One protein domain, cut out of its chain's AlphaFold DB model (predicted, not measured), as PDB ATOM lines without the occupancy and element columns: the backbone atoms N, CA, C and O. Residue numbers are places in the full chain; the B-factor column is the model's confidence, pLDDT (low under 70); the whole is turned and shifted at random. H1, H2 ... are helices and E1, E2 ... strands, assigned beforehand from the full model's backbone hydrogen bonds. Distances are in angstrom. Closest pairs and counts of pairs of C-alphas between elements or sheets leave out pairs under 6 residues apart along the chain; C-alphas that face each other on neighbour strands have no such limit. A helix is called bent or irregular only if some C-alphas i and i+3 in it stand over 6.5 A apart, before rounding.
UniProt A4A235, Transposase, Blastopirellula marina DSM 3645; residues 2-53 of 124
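What this domain is: This is residues 2 to 53 of the 124 residues of the protein "Transposase" of Blastopirellula marina DSM 3645 (UniProt A4A235). Two short helices, H1 and H2, run side by side the same way over one face of a small ribbon of two parallel strands, E1 and E2, whose other face is bare. The strands run roughly back against the helices, and the long link of residues 10 to 21 loops round at one end of the longest axis, with Arg 53 at the other end. The printed part has 52 residues, with two named helices and two named strands in the order H1, E1, H2, E2; the sheet's order is E1, E2, and the class is mixed, helices and strands. The whole is compact, with a radius of gyration of the C-alphas of 10.8 A, and elongated in outline, with spans of 32 by 20 by 16 A.

How they stand to each other: H1, residues 2 to 9, and H2, residues 32 to 40, touch, with 4 pairs of C-alphas within 8 A. Their closest C-alphas are those of Ala 2 and Leu 34, 6.1 A apart. They stand at a shallow tilt of 30 degrees and run the same way, with centres 11.1 A apart. E1, residues 22 to 26, and E2, residues 47 to 51, are parallel neighbours at 32 degrees between their directions. The C-alphas of Trp 24 and Glu 49 face each other at 4.9 A. N 23 and O 47, at 2.8 A, and N 49 and O 23, at 2.9 A, are within hydrogen-bond range. E1, H2 and E2 form a strand-helix-strand unit, two parallel neighbour strands with a helix between them along the chain, and its crossover is right-handed. H1 and E2 are apart. In H2 every O i to N i+4 pair is within hydrogen-bond range; in H1 1 of 4 is, beside 4 of 5 O i to N i+3 pairs.

Where its parts are: H1 begins at C-alpha 2, (-9.604, -6.241, 14.930), and measures 10.4 A from first to last C-alpha. It is neither bent nor irregular, but only just: C-alphas 4 and 7 are 6.2 A apart. E1 measures 13.3 A and begins at C-alpha 22, (-12.701, -23.309, 15.984). H2, from His 32 to Glu 40, measures 12.5 A. E2 also measures 12.5 A and ends at C-alpha 51, (-21.598, -15.680, 14.982).

The domain as a whole: The two C-alphas farthest apart are those of Val 15 and Arg 53, at 33.4 A. The link from H1 to E1, 12 residues, is long; that from E1 to H2, 5 residues, is tight, and that from H2 to E2, 6 residues, is short. The printed part has no cut. Its mean pLDDT is 87.1, and residue 2 alone is under 70.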
ATOM      1  N   ALA A   2     -10.306  -5.092  15.508       65.31
ATOM      2  CA  ALA A   2      -9.604  -6.241  14.930       65.31
ATOM      3  C   ALA A   2      -8.085  -6.159  15.146       65.31
ATOM      4  O   ALA A   2      -7.428  -7.189  15.285       65.31
ATOM      5  N   TYR A   3      -7.548  -4.942  15.273       75.50
ATOM      6  CA  TYR A   3      -6.153  -4.698  15.618       75.50
ATOM      7  C   TYR A   3      -5.749  -5.365  16.944       75.50
ATOM      8  O   TYR A   3      -4.781  -6.118  16.992       75.50
ATOM      9  N   ALA A   4      -6.552  -5.186  17.999       81.69
ATOM     10  CA  ALA A   4      -6.302  -5.777  19.317       81.69
ATOM     11  C   ALA A   4      -6.538  -7.300  19.363       81.69
ATOM     12  O   ALA A   4      -6.095  -7.965  20.298       81.69
ATOM     13  N   ALA A   5      -7.211  -7.875  18.360       84.81
ATOM     14  CA  ALA A   5      -7.422  -9.319  18.269       84.81
ATOM     15  C   ALA A   5      -6.135 -10.061  17.882       84.81
ATOM     16  O   ALA A   5      -5.870 -11.148  18.397       84.81
ATOM     17  N   ARG A   6      -5.320  -9.465  16.997       88.25
ATOM     18  CA  ARG A   6      -4.126 -10.114  16.432       88.25
ATOM     19  C   ARG A   6      -3.114 -10.521  17.516       88.25
ATOM     20  O   ARG A   6      -2.687 -11.674  17.487       88.25
ATOM     21  N   PRO A   7      -2.749  -9.666  18.498       87.44
ATOM     22  CA  PRO A   7      -1.829 -10.054  19.568       87.44
ATOM     23  C   PRO A   7      -2.310 -11.255  20.384       87.44
ATOM     24  O   PRO A   7      -1.502 -12.110  20.725       87.44
ATOM     25  N   VAL A   8      -3.616 -11.352  20.654       85.62
ATOM     26  CA  VAL A   8      -4.201 -12.476  21.402       85.62
ATOM     27  C   VAL A   8      -4.217 -13.741  20.544       85.62
ATOM     28  O   VAL A   8      -3.797 -14.802  20.994       85.62
ATOM     29  N   MET A   9      -4.633 -13.630  19.280       87.81
ATOM     30  CA  MET A   9      -4.676 -14.764  18.351       87.81
ATOM     31  C   MET A   9      -3.287 -15.349  18.070       87.81
ATOM     32  O   MET A   9      -3.169 -16.560  17.925       87.81
ATOM     33  N   LYS A  10      -2.223 -14.533  18.077       86.00
ATOM     34  CA  LYS A  10      -0.829 -15.011  17.970       86.00
ATOM     35  C   LYS A  10      -0.403 -15.928  19.120       86.00
ATOM     36  O   LYS A  10       0.521 -16.718  18.952       86.00
ATOM     37  N   GLN A  11      -1.041 -15.822  20.285       85.12
ATOM     38  CA  GLN A  11      -0.738 -16.682  21.431       85.12
ATOM     39  C   GLN A  11      -1.354 -18.079  21.288       85.12
ATOM     40  O   GLN A  11      -0.921 -19.006  21.979       85.12
ATOM     41  N   LEU A  12      -2.346 -18.230  20.402       86.75
ATOM     42  CA  LEU A  12      -2.970 -19.506  20.084       86.75
ATOM     43  C   LEU A  12      -2.022 -20.292  19.183       86.75
ATOM     44  O   LEU A  12      -1.777 -19.919  18.036       86.75
ATOM     45  N   SER A  13      -1.490 -21.393  19.698       82.62
ATOM     46  CA  SER A  13      -0.621 -22.271  18.925       82.62
ATOM     47  C   SER A  13      -1.035 -23.711  19.129       82.62
ATOM     48  O   SER A  13      -1.457 -24.104  20.214       82.62
ATOM     49  N   GLN A  14      -0.868 -24.536  18.103       78.81
ATOM     50  CA  GLN A  14      -1.237 -25.943  18.218       78.81
ATOM     51  C   GLN A  14      -0.359 -26.701  19.224       78.81
ATOM     52  O   GLN A  14      -0.801 -27.682  19.808       78.81
ATOM     53  N   VAL A  15       0.855 -26.209  19.497       83.06
ATOM     54  CA  VAL A  15       1.711 -26.747  20.564       83.06
ATOM     55  C   VAL A  15       1.056 -26.556  21.935       83.06
ATOM     56  O   VAL A  15       1.070 -27.467  22.757       83.06
ATOM     57  N   LYS A  16       0.462 -25.383  22.187       84.00
ATOM     58  CA  LYS A  16      -0.181 -25.062  23.470       84.00
ATOM     59  C   LYS A  16      -1.625 -25.567  23.546       84.00
ATOM     60  O   LYS A  16      -2.090 -25.946  24.618       84.00
ATOM     61  N   GLN A  17      -2.350 -25.559  22.429       88.56
ATOM     62  CA  GLN A  17      -3.748 -25.974  22.326       88.56
ATOM     63  C   GLN A  17      -3.937 -26.950  21.148       88.56
ATOM     64  O   GLN A  17      -4.498 -26.576  20.119       88.56
ATOM     65  N   PRO A  18      -3.516 -28.222  21.287       89.06
ATOM     66  CA  PRO A  18      -3.504 -29.177  20.173       89.06
ATOM     67  C   PRO A  18      -4.892 -29.521  19.624       89.06
ATOM     68  O   PRO A  18      -5.008 -29.922  18.472       89.06
ATOM     69  N   ARG A  19      -5.939 -29.342  20.439       90.50
ATOM     70  CA  ARG A  19      -7.341 -29.631  20.095       90.50
ATOM     71  C   ARG A  19      -8.146 -28.389  19.689       90.50
ATOM     72  O   ARG A  19      -9.372 -28.430  19.717       90.50
ATOM     73  N   LEU A  20      -7.494 -27.247  19.471       91.00
ATOM     74  CA  LEU A  20      -8.189 -26.029  19.064       91.00
ATOM     75  C   LEU A  20      -8.466 -26.080  17.560       91.00
ATOM     76  O   LEU A  20      -7.535 -26.010  16.767       91.00
ATOM     77  N   GLU A  21      -9.745 -26.163  17.203       91.06
ATOM     78  CA  GLU A  21     -10.207 -26.246  15.809       91.06
ATOM     79  C   GLU A  21     -11.015 -25.013  15.388       91.06
ATOM     80  O   GLU A  21     -10.917 -24.575  14.250       91.06
ATOM     81  N   ILE A  22     -11.787 -24.415  16.301       91.31
ATOM     82  CA  ILE A  22     -12.701 -23.309  15.984       91.31
ATOM     83  C   ILE A  22     -12.544 -22.183  17.005       91.31
ATOM     84  O   ILE A  22     -12.543 -22.411  18.220       91.31
ATOM     85  N   VAL A  23     -12.462 -20.952  16.503       91.44
ATOM     86  CA  VAL A  23     -12.542 -19.711  17.274       91.44
ATOM     87  C   VAL A  23     -13.825 -18.987  16.881       91.44
ATOM     88  O   VAL A  23     -13.964 -18.514  15.758       91.44
ATOM     89  N   TRP A  24     -14.762 -18.861  17.820       90.94
ATOM     90  CA  TRP A  24     -15.973 -18.067  17.613       90.94
ATOM     91  C   TRP A  24     -15.730 -16.593  17.915       90.94
ATOM     92  O   TRP A  24     -15.151 -16.255  18.950       90.94
ATOM     93  N   ALA A  25     -16.261 -15.715  17.070       90.00
ATOM     94  CA  ALA A  25     -16.267 -14.278  17.317       90.00
ATOM     95  C   ALA A  25     -17.612 -13.643  16.946       90.00
ATOM     96  O   ALA A  25     -18.401 -14.205  16.190       90.00
ATOM     97  N   ASP A  26     -17.900 -12.468  17.505       88.31
ATOM     98  CA  ASP A  26     -19.097 -11.715  17.138       88.31
ATOM     99  C   ASP A  26     -18.936 -10.999  15.783       88.31
ATOM    100  O   ASP A  26     -17.867 -10.976  15.170       88.31
ATOM    101  N   SER A  27     -20.018 -10.377  15.311       87.12
ATOM    102  CA  SER A  27     -20.050  -9.703  14.008       87.12
ATOM    103  C   SER A  27     -19.057  -8.540  13.870       87.12
ATOM    104  O   SER A  27     -18.707  -8.199  12.744       87.12
ATOM    105  N   LYS A  28     -18.559  -7.956  14.971       86.75
ATOM    106  CA  LYS A  28     -17.553  -6.879  14.942       86.75
ATOM    107  C   LYS A  28     -16.189  -7.380  14.457       86.75
ATOM    108  O   LYS A  28     -15.383  -6.584  13.986       86.75
ATOM    109  N   TYR A  29     -15.933  -8.684  14.561       88.62
ATOM    110  CA  TYR A  29     -14.707  -9.318  14.070       88.62
ATOM    111  C   TYR A  29     -14.809  -9.776  12.613       88.62
ATOM    112  O   TYR A  29     -13.840 -10.310  12.080       88.62
ATOM    113  N   HIS A  30     -15.936  -9.534  11.932       88.00
ATOM    114  CA  HIS A  30     -15.991  -9.684  10.484       88.00
ATOM    115  C   HIS A  30     -15.261  -8.524   9.801       88.00
ATOM    116  O   HIS A  30     -15.857  -7.514   9.436       88.00
ATOM    117  N   ASN A  31     -13.946  -8.667   9.673       87.75
ATOM    118  CA  ASN A  31     -13.062  -7.649   9.126       87.75
ATOM    119  C   ASN A  31     -12.148  -8.287   8.070       87.75
ATOM    120  O   ASN A  31     -11.468  -9.274   8.356       87.75
ATOM    121  N   HIS A  32     -12.118  -7.708   6.866       89.12
ATOM    122  CA  HIS A  32     -11.282  -8.175   5.756       89.12
ATOM    123  C   HIS A  32      -9.795  -8.252   6.114       89.12
ATOM    124  O   HIS A  32      -9.150  -9.246   5.799       89.12
ATOM    125  N   GLU A  33      -9.265  -7.266   6.835       90.00
ATOM    126  CA  GLU A  33      -7.873  -7.272   7.282       90.00
ATOM    127  C   GLU A  33      -7.589  -8.381   8.296       90.00
ATOM    128  O   GLU A  33      -6.489  -8.924   8.322       90.00
ATOM    129  N   LEU A  34      -8.553  -8.715   9.164       89.56
ATOM    130  CA  LEU A  34      -8.381  -9.818  10.111       89.56
ATOM    131  C   LEU A  34      -8.327 -11.155   9.370       89.56
ATOM    132  O   LEU A  34      -7.467 -11.978   9.667       89.56
ATOM    133  N   HIS A  35      -9.215 -11.349   8.394       90.31
ATOM    134  CA  HIS A  35      -9.221 -12.544   7.555       90.31
ATOM    135  C   HIS A  35      -7.939 -12.667   6.721       90.31
ATOM    136  O   HIS A  35      -7.342 -13.741   6.703       90.31
ATOM    137  N   ALA A  36      -7.484 -11.576   6.094       91.38
ATOM    138  CA  ALA A  36      -6.224 -11.548   5.353       91.38
ATOM    139  C   ALA A  36      -5.034 -11.887   6.263       91.38
ATOM    140  O   ALA A  36      -4.251 -12.781   5.953       91.38
ATOM    141  N   TRP A  37      -4.965 -11.262   7.444       91.12
ATOM    142  CA  TRP A  37      -3.910 -11.538   8.415       91.12
ATOM    143  C   TRP A  37      -3.886 -13.010   8.864       91.12
ATOM    144  O   TRP A  37      -2.802 -13.581   8.964       91.12
ATOM    145  N   ILE A  38      -5.049 -13.633   9.116       90.50
ATOM    146  CA  ILE A  38      -5.142 -15.063   9.470       90.50
ATOM    147  C   ILE A  38      -4.643 -15.941   8.314       90.50
ATOM    148  O   ILE A  38      -3.876 -16.868   8.560       90.50
ATOM    149  N   ALA A  39      -5.027 -15.633   7.070       89.25
ATOM    150  CA  ALA A  39      -4.622 -16.394   5.885       89.25
ATOM    151  C   ALA A  39      -3.101 -16.368   5.638       89.25
ATOM    152  O   ALA A  39      -2.543 -17.323   5.101       89.25
ATOM    153  N   GLU A  40      -2.413 -15.308   6.064       90.81
ATOM    154  CA  GLU A  40      -0.950 -15.210   6.003       90.81
ATOM    155  C   GLU A  40      -0.235 -16.087   7.051       90.81
ATOM    156  O   GLU A  40       0.958 -16.382   6.907       90.81
ATOM    157  N   GLN A  41      -0.920 -16.520   8.118       86.12
ATOM    158  CA  GLN A  41      -0.291 -17.285   9.197       86.12
ATOM    159  C   GLN A  41      -0.178 -18.772   8.843       86.12
ATOM    160  O   GLN A  41      -1.135 -19.538   8.933       86.12
ATOM    161  N   LYS A  42       1.040 -19.230   8.541       81.06
ATOM    162  CA  LYS A  42       1.321 -20.638   8.180       81.06
ATOM    163  C   LYS A  42       1.130 -21.647   9.323       81.06
ATOM    164  O   LYS A  42       1.145 -22.852   9.092       81.06
ATOM    165  N   ASN A  43       1.022 -21.175  10.561       78.31
ATOM    166  CA  ASN A  43       0.967 -21.992  11.775       78.31
ATOM    167  C   ASN A  43      -0.418 -22.017  12.445       78.31
ATOM    168  O   ASN A  43      -0.566 -22.656  13.489       78.31
ATOM    169  N   ILE A  44      -1.416 -21.335  11.878       82.56
ATOM    170  CA  ILE A  44      -2.797 -21.392  12.361       82.56
ATOM    171  C   ILE A  44      -3.493 -22.590  11.714       82.56
ATOM    172  O   ILE A  44      -3.450 -22.764  10.501       82.56
ATOM    173  N   ARG A  45      -4.127 -23.428  12.540       84.69
ATOM    174  CA  ARG A  45      -4.926 -24.586  12.098       84.69
ATOM    175  C   ARG A  45      -6.373 -24.555  12.585       84.69
ATOM    176  O   ARG A  45      -7.079 -25.543  12.449       84.69
ATOM    177  N   TRP A  46      -6.782 -23.445  13.191       90.69
ATOM    178  CA  TRP A  46      -8.152 -23.222  13.624       90.69
ATOM    179  C   TRP A  46      -8.856 -22.257  12.674       90.69
ATOM    180  O   TRP A  46      -8.215 -21.410  12.049       90.69
ATOM    181  N   GLU A  47     -10.175 -22.361  12.598       90.12
ATOM    182  CA  GLU A  47     -11.015 -21.509  11.759       90.12
ATOM    183  C   GLU A  47     -11.699 -20.411  12.583       90.12
ATOM    184  O   GLU A  47     -12.081 -20.622  13.737       90.12
ATOM    185  N   LEU A  48     -11.849 -19.218  11.996       91.56
ATOM    186  CA  LEU A  48     -12.602 -18.117  12.601       91.56
ATOM    187  C   LEU A  48     -14.063 -18.179  12.150       91.56
ATOM    188  O   LEU A  48     -14.383 -17.821  11.015       91.56
ATOM    189  N   GLU A  49     -14.959 -18.550  13.057       92.25
ATOM    190  CA  GLU A  49     -16.396 -18.585  12.800       92.25
ATOM    191  C   GLU A  49     -17.077 -17.339  13.390       92.25
ATOM    192  O   GLU A  49     -17.090 -17.107  14.604       92.25
ATOM    193  N   ILE A  50     -17.665 -16.513  12.520       91.19
ATOM    194  CA  ILE A  50     -18.379 -15.306  12.943       91.19
ATOM    195  C   ILE A  50     -19.837 -15.640  13.260       91.19
ATOM    196  O   ILE A  50     -20.648 -15.858  12.359       91.19
ATOM    197  N   VAL A  51     -20.209 -15.551  14.535       89.06
ATOM    198  CA  VAL A  51     -21.598 -15.680  14.982       89.06
ATOM    199  C   VAL A  51     -22.344 -14.381  14.677       89.06
ATOM    200  O   VAL A  51     -22.106 -13.332  15.291       89.06
ATOM    201  N   ARG A  52     -23.273 -14.444  13.719       88.00
ATOM    202  CA  ARG A  52     -24.086 -13.298  13.291       88.00
ATOM    203  C   ARG A  52     -25.546 -13.471  13.632       88.00
ATOM    204  O   ARG A  52     -26.076 -14.575  13.711       88.00
ATOM    205  N   ARG A  53     -26.206 -12.328  13.785       88.81
ATOM    206  CA  ARG A  53     -27.660 -12.270  13.820       88.81
ATOM    207  C   ARG A  53     -28.220 -12.606  12.429       88.81
ATOM    208  O   ARG A  53     -27.717 -12.042  11.458       88.81
TER     209      ARG A  53